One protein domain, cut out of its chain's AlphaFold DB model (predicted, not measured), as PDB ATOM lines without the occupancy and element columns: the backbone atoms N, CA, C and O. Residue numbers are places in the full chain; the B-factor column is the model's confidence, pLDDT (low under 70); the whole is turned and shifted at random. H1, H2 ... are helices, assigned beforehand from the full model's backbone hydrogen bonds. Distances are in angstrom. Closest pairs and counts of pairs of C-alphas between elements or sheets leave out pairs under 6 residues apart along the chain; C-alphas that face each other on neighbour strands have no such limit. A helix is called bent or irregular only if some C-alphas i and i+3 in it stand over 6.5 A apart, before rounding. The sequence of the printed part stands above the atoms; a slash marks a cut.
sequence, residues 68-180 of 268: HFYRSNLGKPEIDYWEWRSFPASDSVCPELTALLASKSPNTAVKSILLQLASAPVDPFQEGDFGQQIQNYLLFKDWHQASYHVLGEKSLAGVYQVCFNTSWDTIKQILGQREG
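What this domain is: This is residues 68 to 180 of the 268 residues of the protein "DnaJ-class molecular chaperone with C-terminal Zn finger domain" of Gloeocapsa sp. PCC 73106 (UniProt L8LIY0). This is an irregular cluster of short helices set crosswise beside one long helix, H5, with H4 packed across the middle of H5 by its residues 109 to 113 alone. Beyond the last turn of H5 the chain folds back through Gly 152 into H6, which H3 crosses; H2 packs on H3, and H1 and H2 lie toward one end of the elongated outline, with H7 toward the other. The printed part has 113 residues with seven named helices, H1 to H7 in that order along the chain, and no named strand; the class is all helix, with helix packing mostly crossed. It is compact, with a radius of gyration of the C-alphas of 13.6 A, and spans 41 by 25 by 22 A.

Where its parts are: H5, residues 130 to 151, is the longest helix at 30.9 A; its C-alpha 130 is at (55.654, 33.945, 23.452) and its C-alpha 151 at (42.814, 39.953, 50.872). Before it comes H4, residues 108 to 119, 17.0 A long; after it come H6, residues 153 to 163, 15.2 A, and H7, residues 168 to 177, 14.0 A, ending with C-alpha 177 at (43.921, 29.032, 30.274). The shorter helices are H1, residues 68 to 73, H2, residues 81 to 86, and H3, residues 95 to 102. H2 is irregular, but only just: C-alphas 83 and 86 are 6.7 A apart.

How they stand to each other: H5 with its residues 136 to 143 alone touches H4, about perpendicular at 85 degrees; their closest C-alphas are those of Val 110 and Phe 140, 5.3 A apart. H5 and H6 are close but not clearly touching, the closest C-alphas being those of Tyr 148 and Leu 156, 6.3 A apart. H5 and H7 are also close but not clearly touching, with the C-alphas of Lys 141 and Leu 175 closest at 7.0 A. H6 touches H3, about perpendicular at 83 degrees, the closest C-alphas being those of Glu 96 and Val 159 at 4.8 A. H6 and H7 only just touch, with 3 pairs of C-alphas within 8 A, the closest those of Ala 157 and Trp 168 at 5.3 A. H3 also touches H2, about perpendicular at 74 degrees, with the C-alphas of Trp 82 and Leu 101 closest at 6.2 A. H1 touches no helix. Every O i to N i+4 pair is within hydrogen-bond range in H1, H3, H5, H6 and H7; in H4 6 of 8 are, and in H2 0 of 2, beside 2 of 3 O i to N i+3 pairs.

The domain as a whole: The two C-alphas farthest apart, those of Pro 88 and Gly 180, are 43.4 A apart. The printed part has no cut and no long link; the tight links are H3 to H4, H5 to H6 and H6 to H7. The mean pLDDT of the printed part is 92.3, and Gly 180 is the one printed residue under 70.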
ATOM      1  N   HIS A  68      33.924  62.093  44.369       93.12
ATOM      2  CA  HIS A  68      33.362  62.125  43.026       93.12
ATOM      3  C   HIS A  68      34.430  61.801  41.976       93.12
ATOM      4  O   HIS A  68      34.193  60.944  41.130       93.12
ATOM      5  N   PHE A  69      35.613  62.415  42.062       94.81
ATOM      6  CA  PHE A  69      36.738  62.132  41.171       94.81
ATOM      7  C   PHE A  69      37.112  60.646  41.170       94.81
ATOM      8  O   PHE A  69      37.179  60.042  40.100       94.81
ATOM      9  N   TYR A  70      37.302  60.034  42.341       96.12
ATOM     10  CA  TYR A  70      37.667  58.622  42.431       96.12
ATOM     11  C   TYR A  70      36.582  57.732  41.836       96.12
ATOM     12  O   TYR A  70      36.867  56.935  40.947       96.12
ATOM     13  N   ARG A  71      35.323  57.910  42.253       95.69
ATOM     14  CA  ARG A  71      34.201  57.095  41.756       95.69
ATOM     15  C   ARG A  71      34.010  57.221  40.252       95.69
ATOM     16  O   ARG A  71      33.760  56.219  39.595       95.69
ATOM     17  N   SER A  72      34.174  58.424  39.711       96.00
ATOM     18  CA  SER A  72      34.081  58.678  38.274       96.00
ATOM     19  C   SER A  72      35.243  58.078  37.479       96.00
ATOM     20  O   SER A  72      35.165  58.063  36.252       96.00
ATOM     21  N   ASN A  73      36.320  57.619  38.124       96.31
ATOM     22  CA  ASN A  73      37.488  57.025  37.470       96.31
ATOM     23  C   ASN A  73      37.719  55.541  37.798       96.31
ATOM     24  O   ASN A  73      38.593  54.933  37.189       96.31
ATOM     25  N   LEU A  74      36.932  54.942  38.695       96.38
ATOM     26  CA  LEU A  74      36.961  53.496  38.927       96.38
ATOM     27  C   LEU A  74      36.534  52.729  37.667       96.38
ATOM     28  O   LEU A  74      35.611  53.132  36.959       96.38
ATOM     29  N   GLY A  75      37.216  51.617  37.395       95.06
ATOM     30  CA  GLY A  75      36.970  50.757  36.241       95.06
ATOM     31  C   GLY A  75      37.415  51.338  34.898       95.06
ATOM     32  O   GLY A  75      37.205  50.686  33.877       95.06
ATOM     33  N   LYS A  76      38.007  52.540  34.863       94.69
ATOM     34  CA  LYS A  76      38.515  53.117  33.616       94.69
ATOM     35  C   LYS A  76      39.873  52.518  33.244       94.69
ATOM     36  O   LYS A  76      40.691  52.269  34.132       94.69
ATOM     37  N   PRO A  77      40.138  52.337  31.941       92.06
ATOM     38  CA  PRO A  77      41.471  51.983  31.484       92.06
ATOM     39  C   PRO A  77      42.468  53.108  31.789       92.06
ATOM     40  O   PRO A  77      42.076  54.256  31.992       92.06
ATOM     41  N   GLU A  78      43.758  52.768  31.818       91.06
ATOM     42  CA  GLU A  78      44.888  53.705  31.995       91.06
ATOM     43  C   GLU A  78      45.023  54.375  33.379       91.06
ATOM     44  O   GLU A  78      46.005  55.074  33.619       91.06
ATOM     45  N   ILE A  79      44.098  54.140  34.315       95.50
ATOM     46  CA  ILE A  79      44.179  54.698  35.672       95.50
ATOM     47  C   ILE A  79      45.053  53.822  36.582       95.50
ATOM     48  O   ILE A  79      44.642  52.740  37.005       95.50
ATOM     49  N   ASP A  80      46.244  54.309  36.945       95.25
ATOM     50  CA  ASP A  80      47.086  53.683  37.975       95.25
ATOM     51  C   ASP A  80      46.598  54.069  39.380       95.25
ATOM     52  O   ASP A  80      46.994  55.083  39.958       95.25
ATOM     53  N   TYR A  81      45.741  53.226  39.960       95.88
ATOM     54  CA  TYR A  81      45.200  53.457  41.300       95.88
ATOM     55  C   TYR A  81      46.278  53.581  42.383       95.88
ATOM     56  O   TYR A  81      46.037  54.252  43.383       95.88
ATOM     57  N   TRP A  82      47.467  52.984  42.224       95.69
ATOM     58  CA  TRP A  82      48.508  53.067  43.257       95.69
ATOM     59  C   TRP A  82      49.079  54.476  43.416       95.69
ATOM     60  O   TRP A  82      49.590  54.787  44.496       95.69
ATOM     61  N   GLU A  83      48.949  55.337  42.405       94.75
ATOM     62  CA  GLU A  83      49.290  56.758  42.525       94.75
ATOM     63  C   GLU A  83      48.369  57.482  43.519       94.75
ATOM     64  O   GLU A  83      48.792  58.428  44.178       94.75
ATOM     65  N   TRP A  84      47.142  56.989  43.726       95.25
ATOM     66  CA  TRP A  84      46.178  57.591  44.655       95.25
ATOM     67  C   TRP A  84      46.469  57.279  46.127       95.25
ATOM     68  O   TRP A  84      45.797  57.811  47.011       95.25
ATOM     69  N   ARG A  85      47.478  56.450  46.437       94.38
ATOM     70  CA  ARG A  85      47.851  56.139  47.830       94.38
ATOM     71  C   ARG A  85      48.280  57.389  48.609       94.38
ATOM     72  O   ARG A  85      48.103  57.433  49.821       94.38
ATOM     73  N   SER A  86      48.843  58.387  47.931       91.00
ATOM     74  CA  SER A  86      49.213  59.676  48.531       91.00
ATOM     75  C   SER A  86      48.086  60.710  48.490       91.00
ATOM     76  O   SER A  86      48.227  61.783  49.077       91.00
ATOM     77  N   PHE A  87      46.981  60.422  47.798       91.44
ATOM     78  CA  PHE A  87      45.901  61.379  47.614       91.44
ATOM     79  C   PHE A  87      44.932  61.335  48.807       91.44
ATOM     80  O   PHE A  87      44.727  60.277  49.411       91.44
ATOM     81  N   PRO A  88      44.315  62.470  49.173       90.50
ATOM     82  CA  PRO A  88      43.439  62.540  50.335       90.50
ATOM     83  C   PRO A  88      42.180  61.684  50.153       90.50
ATOM     84  O   PRO A  88      41.583  61.650  49.076       90.50
ATOM     85  N   ALA A  89      41.749  61.044  51.243       91.50
ATOM     86  CA  ALA A  89      40.506  60.274  51.344       91.50
ATOM     87  C   ALA A  89      40.390  59.050  50.409       91.50
ATOM     88  O   ALA A  89      39.296  58.492  50.285       91.50
ATOM     89  N   SER A  90      41.479  58.602  49.770       92.81
ATOM     90  CA  SER A  90      41.468  57.441  48.862       92.81
ATOM     91  C   SER A  90      41.098  56.125  49.564       92.81
ATOM     92  O   SER A  90      40.476  55.252  48.962       92.81
ATOM     93  N   ASP A  91      41.382  56.017  50.860       93.44
ATOM     94  CA  ASP A  91      41.045  54.897  51.745       93.44
ATOM     95  C   ASP A  91      39.569  54.855  52.187       93.44
ATOM     96  O   ASP A  91      39.119  53.856  52.753       93.44
ATOM     97  N   SER A  92      38.804  55.916  51.921       94.06
ATOM     98  CA  SER A  92      37.407  56.052  52.355       94.06
ATOM     99  C   SER A  92      36.379  55.937  51.219       94.06
ATOM    100  O   SER A  92      35.171  55.982  51.459       94.06
ATOM    101  N   VAL A  93      36.827  55.777  49.968       95.06
ATOM    102  CA  VAL A  93      35.958  55.814  48.774       95.06
ATOM    103  C   VAL A  93      35.039  54.598  48.683       95.06
ATOM    104  O   VAL A  93      33.818  54.749  48.533       95.06
ATOM    105  N   CYS A  94      35.646  53.412  48.725       97.00
ATOM    106  CA  CYS A  94      35.014  52.098  48.717       97.00
ATOM    107  C   CYS A  94      36.004  51.049  49.261       97.00
ATOM    108  O   CYS A  94      37.217  51.230  49.122       97.00
ATOM    109  N   PRO A  95      35.517  49.956  49.873       97.88
ATOM    110  CA  PRO A  95      36.386  48.952  50.486       97.88
ATOM    111  C   PRO A  95      37.308  48.253  49.479       97.88
ATOM    112  O   PRO A  95      38.410  47.853  49.850       97.88
ATOM    113  N   GLU A  96      36.903  48.127  48.215       98.25
ATOM    114  CA  GLU A  96      37.699  47.505  47.156       98.25
ATOM    115  C   GLU A  96      38.943  48.333  46.828       98.25
ATOM    116  O   GLU A  96      40.048  47.796  46.791       98.25
ATOM    117  N   LEU A  97      38.795  49.651  46.657       97.44
ATOM    118  CA  LEU A  97      39.940  50.526  46.418       97.44
ATOM    119  C   LEU A  97      40.886  50.507  47.622       97.44
ATOM    120  O   LEU A  97      42.093  50.354  47.452       97.44
ATOM    121  N   THR A  98      40.353  50.574  48.842       97.25
ATOM    122  CA  THR A  98      41.158  50.490  50.068       97.25
ATOM    123  C   THR A  98      41.918  49.167  50.155       97.25
ATOM    124  O   THR A  98      43.109  49.159  50.467       97.25
ATOM    125  N   ALA A  99      41.273  48.047  49.817       97.62
ATOM    126  CA  ALA A  99      41.906  46.731  49.764       97.62
ATOM    127  C   ALA A  99      43.021  46.670  48.707       97.62
ATOM    128  O   ALA A  99      44.118  46.176  48.990       97.62
ATOM    129  N   LEU A 100      42.785  47.223  47.514       97.12
ATOM    130  CA  LEU A 100      43.796  47.324  46.460       97.12
ATOM    131  C   LEU A 100      45.004  48.146  46.927       97.12
ATOM    132  O   LEU A 100      46.148  47.707  46.787       97.12
ATOM    133  N   LEU A 101      44.756  49.307  47.532       96.19
ATOM    134  CA  LEU A 101      45.798  50.200  48.035       96.19
ATOM    135  C   LEU A 101      46.541  49.629  49.243       96.19
ATOM    136  O   LEU A 101      47.695  50.000  49.441       96.19
ATOM    137  N   ALA A 102      45.944  48.720  50.013       94.38
ATOM    138  CA  ALA A 102      46.625  47.993  51.084       94.38
ATOM    139  C   ALA A 102      47.532  46.863  50.557       94.38
ATOM    140  O   ALA A 102      48.490  46.474  51.228       94.38
ATOM    141  N   SER A 103      47.264  46.341  49.355       94.88
ATOM    142  CA  SER A 103      48.059  45.271  48.742       94.88
ATOM    143  C   SER A 103      49.465  45.731  48.313       94.88
ATOM    144  O   SER A 103      49.781  46.927  48.212       94.88
ATOM    145  N   LYS A 104      50.350  44.760  48.050       94.06
ATOM    146  CA  LYS A 104      51.690  45.025  47.512       94.06
ATOM    147  C   LYS A 104      51.563  45.661  46.126       94.06
ATOM    148  O   LYS A 104      50.905  45.110  45.245       94.06
ATOM    149  N   SER A 105      52.251  46.788  45.931       95.06
ATOM    150  CA  SER A 105      52.305  47.455  44.629       95.06
ATOM    151  C   SER A 105      52.854  46.489  43.567       95.06
ATOM    152  O   SER A 105      53.932  45.916  43.781       95.06
ATOM    153  N   PRO A 106      52.125  46.257  42.463       96.25
ATOM    154  CA  PRO A 106      52.592  45.420  41.376       96.25
ATOM    155  C   PRO A 106      53.786  46.062  40.669       96.25
ATOM    156  O   PRO A 106      53.964  47.281  40.665       96.25
ATOM    157  N   ASN A 107      54.608  45.224  40.039       95.44
ATOM    158  CA  ASN A 107      55.648  45.709  39.135       95.44
ATOM    159  C   ASN A 107      55.028  46.292  37.848       95.44
ATOM    160  O   ASN A 107      53.840  46.109  37.578       95.44
ATOM    161  N   THR A 108      55.843  46.963  37.034       95.12
ATOM    162  CA  THR A 108      55.395  47.642  35.807       95.12
ATOM    163  C   THR A 108      54.675  46.717  34.820       95.12
ATOM    164  O   THR A 108      53.671  47.119  34.241       95.12
ATOM    165  N   ALA A 109      55.130  45.469  34.657       94.19
ATOM    166  CA  ALA A 109      54.486  44.515  33.753       94.19
ATOM    167  C   ALA A 109      53.084  44.128  34.252       94.19
ATOM    168  O   ALA A 109      52.115  44.196  33.500       94.19
ATOM    169  N   VAL A 110      52.954  43.804  35.544       96.06
ATOM    170  CA  VAL A 110      51.663  43.471  36.171       96.06
ATOM    171  C   VAL A 110      50.711  44.661  36.149       96.06
ATOM    172  O   VAL A 110      49.530  44.479  35.869       96.06
ATOM    173  N   LYS A 111      51.214  45.880  36.373       95.50
ATOM    174  CA  LYS A 111      50.421  47.104  36.206       95.50
ATOM    175  C   LYS A 111      49.851  47.209  34.796       95.50
ATOM    176  O   LYS A 111      48.647  47.379  34.658       95.50
ATOM    177  N   SER A 112      50.681  47.039  33.764       94.19
ATOM    178  CA  SER A 112      50.227  47.074  32.368       94.19
ATOM    179  C   SER A 112      49.111  46.060  32.106       94.19
ATOM    180  O   SER A 112      48.094  46.410  31.517       94.19
ATOM    181  N   ILE A 113      49.260  44.830  32.604       95.00
ATOM    182  CA  ILE A 113      48.250  43.768  32.468       95.00
ATOM    183  C   ILE A 113      46.940  44.164  33.160       95.00
ATOM    184  O   ILE A 113      45.868  44.037  32.575       95.00
ATOM    185  N   LEU A 114      47.011  44.678  34.391       95.44
ATOM    186  CA  LEU A 114      45.834  45.119  35.145       95.44
ATOM    187  C   LEU A 114      45.109  46.291  34.468       95.44
ATOM    188  O   LEU A 114      43.881  46.328  34.462       95.44
ATOM    189  N   LEU A 115      45.852  47.220  33.867       93.12
ATOM    190  CA  LEU A 115      45.277  48.320  33.093       93.12
ATOM    191  C   LEU A 115      44.612  47.820  31.804       93.12
ATOM    192  O   LEU A 115      43.536  48.298  31.455       93.12
ATOM    193  N   GLN A 116      45.209  46.835  31.126       93.31
ATOM    194  CA  GLN A 116      44.626  46.212  29.932       93.31
ATOM    195  C   GLN A 116      43.326  45.457  30.241       93.31
ATOM    196  O   GLN A 116      42.401  45.509  29.432       93.31
ATOM    197  N   LEU A 117      43.213  44.829  31.420       93.44
ATOM    198  CA  LEU A 117      41.971  44.176  31.862       93.44
ATOM    199  C   LEU A 117      40.778  45.147  31.907       93.44
ATOM    200  O   LEU A 117      39.660  44.753  31.583       93.44
ATOM    201  N   ALA A 118      41.011  46.418  32.242       90.69
ATOM    202  CA  ALA A 118      39.963  47.438  32.261       90.69
ATOM    203  C   ALA A 118      39.526  47.900  30.856       90.69
ATOM    204  O   ALA A 118      38.432  48.448  30.705       90.69
ATOM    205  N   SER A 119      40.352  47.690  29.825       88.19
ATOM    206  CA  SER A 119      40.120  48.226  28.477       88.19
ATOM    207  C   SER A 119      39.145  47.402  27.629       88.19
ATOM    208  O   SER A 119      38.458  47.986  26.792       88.19
ATOM    209  N   ALA A 120      39.084  46.074  27.784       75.44
ATOM    210  CA  ALA A 120      38.219  45.169  27.007       75.44
ATOM    211  C   ALA A 120      38.439  43.699  27.430       75.44
ATOM    212  O   ALA A 120      39.477  43.388  28.010       75.44
ATOM    213  N   PRO A 121      37.552  42.750  27.055       71.38
ATOM    214  CA  PRO A 121      37.751  41.311  27.276       71.38
ATOM    215  C   PRO A 121      38.778  40.686  26.304       71.38
ATOM    216  O   PRO A 121      38.568  39.590  25.786       71.38
ATOM    217  N   VAL A 122      39.868  41.392  26.002       78.56
ATOM    218  CA  VAL A 122      40.991  40.843  25.233       78.56
ATOM    219  C   VAL A 122      41.954  40.189  26.220       78.56
ATOM    220  O   VAL A 122      42.207  40.735  27.290       78.56
ATOM    221  N   ASP A 123      42.474  39.010  25.878       83.81
ATOM    222  CA  ASP A 123      43.514  38.347  26.669       83.81
ATOM    223  C   ASP A 123      44.742  39.283  26.773       83.81
ATOM    224  O   ASP A 123      45.383  39.549  25.750       83.81
ATOM    225  N   PRO A 124      45.086  39.790  27.978       87.19
ATOM    226  CA  PRO A 124      46.146  40.788  28.156       87.19
ATOM    227  C   PRO A 124      47.548  40.206  27.911       87.19
ATOM    228  O   PRO A 124      48.556  40.903  27.965       87.19
ATOM    229  N   PHE A 125      47.637  38.903  27.642       87.94
ATOM    230  CA  PHE A 125      48.884  38.208  27.366       87.94
ATOM    231  C   PHE A 125      49.091  37.925  25.877       87.94
ATOM    232  O   PHE A 125      49.885  37.047  25.556       87.94
ATOM    233  N   GLN A 126      48.374  38.590  24.967       83.81
ATOM    234  CA  GLN A 126      48.533  38.386  23.516       83.81
ATOM    235  C   GLN A 126      49.648  39.243  22.900       83.81
ATOM    236  O   GLN A 126      50.124  38.944  21.806       83.81
ATOM    237  N   GLU A 127      50.084  40.301  23.585       81.50
ATOM    238  CA  GLU A 127      51.124  41.197  23.079       81.50
ATOM    239  C   GLU A 127      52.536  40.655  23.348       81.50
ATOM    240  O   GLU A 127      52.834  40.132  24.423       81.50
ATOM    241  N   GLY A 128      53.429  40.830  22.371       84.69
ATOM    242  CA  GLY A 128      54.834  40.427  22.463       84.69
ATOM    243  C   GLY A 128      55.109  38.993  22.005       84.69
ATOM    244  O   GLY A 128      54.214  38.268  21.565       84.69
ATOM    245  N   ASP A 129      56.380  38.592  22.074       85.62
ATOM    246  CA  ASP A 129      56.773  37.212  21.792       85.62
ATOM    247  C   ASP A 129      56.275  36.253  22.883       85.62
ATOM    248  O   ASP A 129      55.993  36.642  24.014       85.62
ATOM    249  N   PHE A 130      56.176  34.968  22.547       79.56
ATOM    250  CA  PHE A 130      55.654  33.945  23.452       79.56
ATOM    251  C   PHE A 130      56.373  33.889  24.812       79.56
ATOM    252  O   PHE A 130      55.739  33.638  25.838       79.56
ATOM    253  N   GLY A 131      57.686  34.136  24.832       79.81
ATOM    254  CA  GLY A 131      58.461  34.175  26.067       79.81
ATOM    255  C   GLY A 131      58.010  35.321  26.966       79.81
ATOM    256  O   GLY A 131      57.704  35.092  28.141       79.81
ATOM    257  N   GLN A 132      57.875  36.521  26.399       85.38
ATOM    258  CA  GLN A 132      57.355  37.690  27.104       85.38
ATOM    259  C   GLN A 132      55.924  37.462  27.601       85.38
ATOM    260  O   GLN A 132      55.612  37.793  28.746       85.38
ATOM    261  N   GLN A 133      55.064  36.851  26.783       86.69
ATOM    262  CA  GLN A 133      53.684  36.548  27.163       86.69
ATOM    263  C   GLN A 133      53.610  35.623  28.382       86.69
ATOM    264  O   GLN A 133      52.829  35.876  29.302       86.69
ATOM    265  N   ILE A 134      54.420  34.556  28.420       83.62
ATOM    266  CA  ILE A 134      54.423  33.673  29.592       83.62
ATOM    267  C   ILE A 134      55.051  34.365  30.800       83.62
ATOM    268  O   ILE A 134      54.511  34.251  31.900       83.62
ATOM    269  N   GLN A 135      56.143  35.107  30.626       86.06
ATOM    270  CA  GLN A 135      56.740  35.849  31.734       86.06
ATOM    271  C   GLN A 135      55.729  36.814  32.367       86.06
ATOM    272  O   GLN A 135      55.572  36.835  33.587       86.06
ATOM    273  N   ASN A 136      54.999  37.560  31.539       90.94
ATOM    274  CA  ASN A 136      53.917  38.442  31.963       90.94
ATOM    275  C   ASN A 136      52.837  37.675  32.740       90.94
ATOM    276  O   ASN A 136      52.417  38.122  33.809       90.94
ATOM    277  N   TYR A 137      52.431  36.501  32.247       91.06
ATOM    278  CA  TYR A 137      51.478  35.633  32.939       91.06
ATOM    279  C   TYR A 137      51.980  35.171  34.308       91.06
ATOM    280  O   TYR A 137      51.229  35.248  35.277       91.06
ATOM    281  N   LEU A 138      53.237  34.733  34.418       89.75
ATOM    282  CA  LEU A 138      53.808  34.298  35.696       89.75
ATOM    283  C   LEU A 138      53.879  35.448  36.700       89.75
ATOM    284  O   LEU A 138      53.434  35.293  37.833       89.75
ATOM    285  N   LEU A 139      54.336  36.626  36.269       92.44
ATOM    286  CA  LEU A 139      54.368  37.816  37.121       92.44
ATOM    287  C   LEU A 139      52.969  38.194  37.620       92.44
ATOM    288  O   LEU A 139      52.797  38.533  38.795       92.44
ATOM    289  N   PHE A 140      51.967  38.128  36.742       95.31
ATOM    290  CA  PHE A 140      50.577  38.376  37.114       95.31
ATOM    291  C   PHE A 140      50.049  37.323  38.086       95.31
ATOM    292  O   PHE A 140      49.428  37.682  39.086       95.31
ATOM    293  N   LYS A 141      50.317  36.039  37.830       93.69
ATOM    294  CA  LYS A 141      49.902  34.922  38.684       93.69
ATOM    295  C   LYS A 141      50.496  35.039  40.085       93.69
ATOM    296  O   LYS A 141      49.756  34.915  41.059       93.69
ATOM    297  N   ASP A 142      51.785  35.342  40.193       93.56
ATOM    298  CA  ASP A 142      52.466  35.513  41.478       93.56
ATOM    299  C   ASP A 142      51.879  36.691  42.265       93.56
ATOM    300  O   ASP A 142      51.591  36.573  43.459       93.56
ATOM    301  N   TRP A 143      51.647  37.830  41.600       96.69
ATOM    302  CA  TRP A 143      50.992  38.974  42.234       96.69
ATOM    303  C   TRP A 143      49.562  38.639  42.666       96.69
ATOM    304  O   TRP A 143      49.176  38.952  43.791       96.69
ATOM    305  N   HIS A 144      48.792  37.966  41.809       96.50
ATOM    306  CA  HIS A 144      47.436  37.526  42.117       96.50
ATOM    307  C   HIS A 144      47.417  36.624  43.353       96.50
ATOM    308  O   HIS A 144      46.631  36.863  44.264       96.50
ATOM    309  N   GLN A 145      48.302  35.625  43.426       95.69
ATOM    310  CA  GLN A 145      48.398  34.710  44.567       95.69
ATOM    311  C   GLN A 145      48.804  35.434  45.855       95.69
ATOM    312  O   GLN A 145      48.215  35.191  46.911       95.69
ATOM    313  N   ALA A 146      49.763  36.360  45.775       96.19
ATOM    314  CA  ALA A 146      50.156  37.180  46.917       96.19
ATOM    315  C   ALA A 146      48.987  38.048  47.416       96.19
ATOM    316  O   ALA A 146      48.705  38.081  48.615       96.19
ATOM    317  N   SER A 147      48.268  38.706  46.504       97.00
ATOM    318  CA  SER A 147      47.081  39.505  46.826       97.00
ATOM    319  C   SER A 147      45.942  38.644  47.371       97.00
ATOM    320  O   SER A 147      45.281  39.043  48.327       97.00
ATOM    321  N   TYR A 148      45.745  37.443  46.826       97.12
ATOM    322  CA  TYR A 148      44.741  36.484  47.285       97.12
ATOM    323  C   TYR A 148      45.003  36.059  48.730       97.12
ATOM    324  O   TYR A 148      44.081  36.052  49.543       97.12
ATOM    325  N   HIS A 149      46.257  35.767  49.080       96.81
ATOM    326  CA  HIS A 149      46.628  35.390  50.444       96.81
ATOM    327  C   HIS A 149      46.387  36.524  51.456       96.81
ATOM    328  O   HIS A 149      46.063  36.263  52.612       96.81
ATOM    329  N   VAL A 150      46.551  37.784  51.044       97.00
ATOM    330  CA  VAL A 150      46.370  38.948  51.930       97.00
ATOM    331  C   VAL A 150      44.901  39.356  52.050       97.00
ATOM    332  O   VAL A 150      44.440  39.666  53.145       97.00
ATOM    333  N   LEU A 151      44.162  39.377  50.940       97.25
ATOM    334  CA  LEU A 151      42.814  39.953  50.872       97.25
ATOM    335  C   LEU A 151      41.692  38.910  50.981       97.25
ATOM    336  O   LEU A 151      40.572  39.247  51.376       97.25
ATOM    337  N   GLY A 152      41.977  37.661  50.611       97.62
ATOM    338  CA  GLY A 152      40.986  36.610  50.401       97.62
ATOM    339  C   GLY A 152      40.210  36.758  49.087       97.62
ATOM    340  O   GLY A 152      40.196  37.815  48.452       97.62
ATOM    341  N   GLU A 153      39.525  35.682  48.690       97.44
ATOM    342  CA  GLU A 153      38.806  35.587  47.411       97.44
ATOM    343  C   GLU A 153      37.763  36.695  47.228       97.44
ATOM    344  O   GLU A 153      37.786  37.409  46.232       97.44
ATOM    345  N   LYS A 154      36.863  36.868  48.205       98.12
ATOM    346  CA  LYS A 154      35.734  37.805  48.098       98.12
ATOM    347  C   LYS A 154      36.200  39.246  47.877       98.12
ATOM    348  O   LYS A 154      35.658  39.940  47.020       98.12
ATOM    349  N   SER A 155      37.193  39.690  48.644       98.00
ATOM    350  CA  SER A 155      37.725  41.052  48.552       98.00
ATOM    351  C   SER A 155      38.474  41.260  47.240       98.00
ATOM    352  O   SER A 155      38.259  42.265  46.568       98.00
ATOM    353  N   LEU A 156      39.312  40.297  46.839       98.19
ATOM    354  CA  LEU A 156      40.062  40.383  45.588       98.19
ATOM    355  C   LEU A 156      39.139  40.331  44.357       98.19
ATOM    356  O   LEU A 156      39.355  41.066  43.397       98.19
ATOM    357  N   ALA A 157      38.069  39.535  44.395       98.25
ATOM    358  CA  ALA A 157      37.033  39.543  43.365       98.25
ATOM    359  C   ALA A 157      36.345  40.915  43.259       98.25
ATOM    360  O   ALA A 157      36.158  41.423  42.154       98.25
ATOM    361  N   GLY A 158      36.034  41.547  44.397       98.12
ATOM    362  CA  GLY A 158      35.515  42.916  44.440       98.12
ATOM    363  C   GLY A 158      36.480  43.927  43.818       98.12
ATOM    364  O   GLY A 158      36.067  44.739  42.994       98.12
ATOM    365  N   VAL A 159      37.774  43.827  44.135       98.06
ATOM    366  CA  VAL A 159      38.840  44.646  43.533       98.06
ATOM    367  C   VAL A 159      38.837  44.533  42.009       98.06
ATOM    368  O   VAL A 159      38.800  45.555  41.327       98.06
ATOM    369  N   TYR A 160      38.837  43.316  41.461       97.62
ATOM    370  CA  TYR A 160      38.785  43.128  40.008       97.62
ATOM    371  C   TYR A 160      37.526  43.729  39.386       97.62
ATOM    372  O   TYR A 160      37.617  44.429  38.377       97.62
ATOM    373  N   GLN A 161      36.374  43.534  40.024       97.50
ATOM    374  CA  GLN A 161      35.103  44.030  39.511       97.50
ATOM    375  C   GLN A 161      35.004  45.560  39.543       97.50
ATOM    376  O   GLN A 161      34.511  46.157  38.590       97.50
ATOM    377  N   VAL A 162      35.438  46.198  40.631       97.19
ATOM    378  CA  VAL A 162      35.256  47.642  40.848       97.19
ATOM    379  C   VAL A 162      36.394  48.451  40.238       97.19
ATOM    380  O   VAL A 162      36.145  49.445  39.560       97.19
ATOM    381  N   CYS A 163      37.645  48.045  40.458       96.94
ATOM    382  CA  CYS A 163      38.806  48.806  39.998       96.94
ATOM    383  C   CYS A 163      39.155  48.489  38.540       96.94
ATOM    384  O   CYS A 163      39.570  49.380  37.807       96.94
ATOM    385  N   PHE A 164      38.960  47.250  38.093       96.06
ATOM    386  CA  PHE A 164      39.391  46.815  36.760       96.06
ATOM    387  C   PHE A 164      38.230  46.394  35.856       96.06
ATOM    388  O   PHE A 164      38.467  45.828  34.794       96.06
ATOM    389  N   ASN A 165      36.980  46.633  36.274       95.31
ATOM    390  CA  ASN A 165      35.768  46.276  35.530       95.31
ATOM    391  C   ASN A 165      35.771  44.824  34.996       95.31
ATOM    392  O   ASN A 165      35.249  44.535  33.920       95.31
ATOM    393  N   THR A 166      36.398  43.907  35.738       95.38
ATOM    394  CA  THR A 166      36.652  42.532  35.299       95.38
ATOM    395  C   THR A 166      36.030  41.540  36.271       95.38
ATOM    396  O   THR A 166      36.270  41.596  37.476       95.38
ATOM    397  N   SER A 167      35.256  40.591  35.741       95.94
ATOM    398  CA  SER A 167      34.602  39.570  36.561       95.94
ATOM    399  C   SER A 167      35.597  38.539  37.103       95.94
ATOM    400  O   SER A 167      36.596  38.204  36.458       95.94
ATOM    401  N   TRP A 168      35.290  37.958  38.264       96.38
ATOM    402  CA  TRP A 168      36.110  36.890  38.845       96.38
ATOM    403  C   TRP A 168      36.192  35.643  37.952       96.38
ATOM    404  O   TRP A 168      37.232  34.991  37.893       96.38
ATOM    405  N   ASP A 169      35.123  35.321  37.217       95.31
ATOM    406  CA  ASP A 169      35.118  34.193  36.282       95.31
ATOM    407  C   ASP A 169      36.085  34.416  35.117       95.31
ATOM    408  O   ASP A 169      36.812  33.495  34.746       95.31
ATOM    409  N   THR A 170      36.181  35.651  34.616       93.44
ATOM    410  CA  THR A 170      37.192  36.037  33.622       93.44
ATOM    411  C   THR A 170      38.604  35.842  34.173       93.44
ATOM    412  O   THR A 170      39.442  35.247  33.500       93.44
ATOM    413  N   ILE A 171      38.872  36.265  35.414       95.12
ATOM    414  CA  ILE A 171      40.187  36.071  36.049       95.12
ATOM    415  C   ILE A 171      40.514  34.584  36.208       95.12
ATOM    416  O   ILE A 171      41.620  34.164  35.865       95.12
ATOM    417  N   LYS A 172      39.558  33.762  36.657       93.50
ATOM    418  CA  LYS A 172      39.741  32.305  36.745       93.50
ATOM    419  C   LYS A 172      40.003  31.681  35.378       93.50
ATOM    420  O   LYS A 172      40.870  30.820  35.270       93.50
ATOM    421  N   GLN A 173      39.295  32.120  34.338       90.19
ATOM    422  CA  GLN A 173      39.527  31.654  32.974       90.19
ATOM    423  C   GLN A 173      40.940  32.009  32.506       90.19
ATOM    424  O   GLN A 173      41.639  31.137  32.003       90.19
ATOM    425  N   ILE A 174      41.383  33.249  32.719       90.38
ATOM    426  CA  ILE A 174      42.732  33.710  32.371       90.38
ATOM    427  C   ILE A 174      43.801  32.888  33.103       90.38
ATOM    428  O   ILE A 174      44.755  32.408  32.489       90.38
ATOM    429  N   LEU A 175      43.630  32.690  34.413       90.81
ATOM    430  CA  LEU A 175      44.562  31.912  35.226       90.81
ATOM    431  C   LEU A 175      44.573  30.434  34.819       90.81
ATOM    432  O   LEU A 175      45.653  29.848  34.746       90.81
ATOM    433  N   GLY A 176      43.416  29.861  34.481       85.12
ATOM    434  CA  GLY A 176      43.280  28.469  34.048       85.12
ATOM    435  C   GLY A 176      43.693  28.208  32.595       85.12
ATOM    436  O   GLY A 176      44.109  27.101  32.270       85.12
ATOM    437  N   GLN A 177      43.640  29.207  31.706       77.38
ATOM    438  CA  GLN A 177      43.921  29.032  30.274       77.38
ATOM    439  C   GLN A 177      45.365  28.585  30.005       77.38
ATOM    440  O   GLN A 177      45.607  27.845  29.051       77.38
ATOM    441  N   ARG A 178      46.321  29.006  30.841       70.75
ATOM    442  CA  ARG A 178      47.748  28.655  30.704       70.75
ATOM    443  C   ARG A 178      48.214  27.539  31.640       70.75
ATOM    444  O   ARG A 178      49.318  27.035  31.469       70.75
ATOM    445  N   GLU A 179      47.343  27.082  32.535       70.31
ATOM    446  CA  GLU A 179      47.414  25.726  33.109       70.31
ATOM    447  C   GLU A 179      46.832  24.675  32.140       70.31
ATOM    448  O   GLU A 179      46.639  23.515  32.494       70.31
ATOM    449  N   GLY A 180      46.521  25.109  30.915       66.06
ATOM    450  CA  GLY A 180      45.863  24.341  29.880       66.06
ATOM    451  C   GLY A 180      46.752  23.329  29.165       66.06
ATOM    452  O   GLY A 180      47.789  22.861  29.628       66.06
TER     453      GLY A 180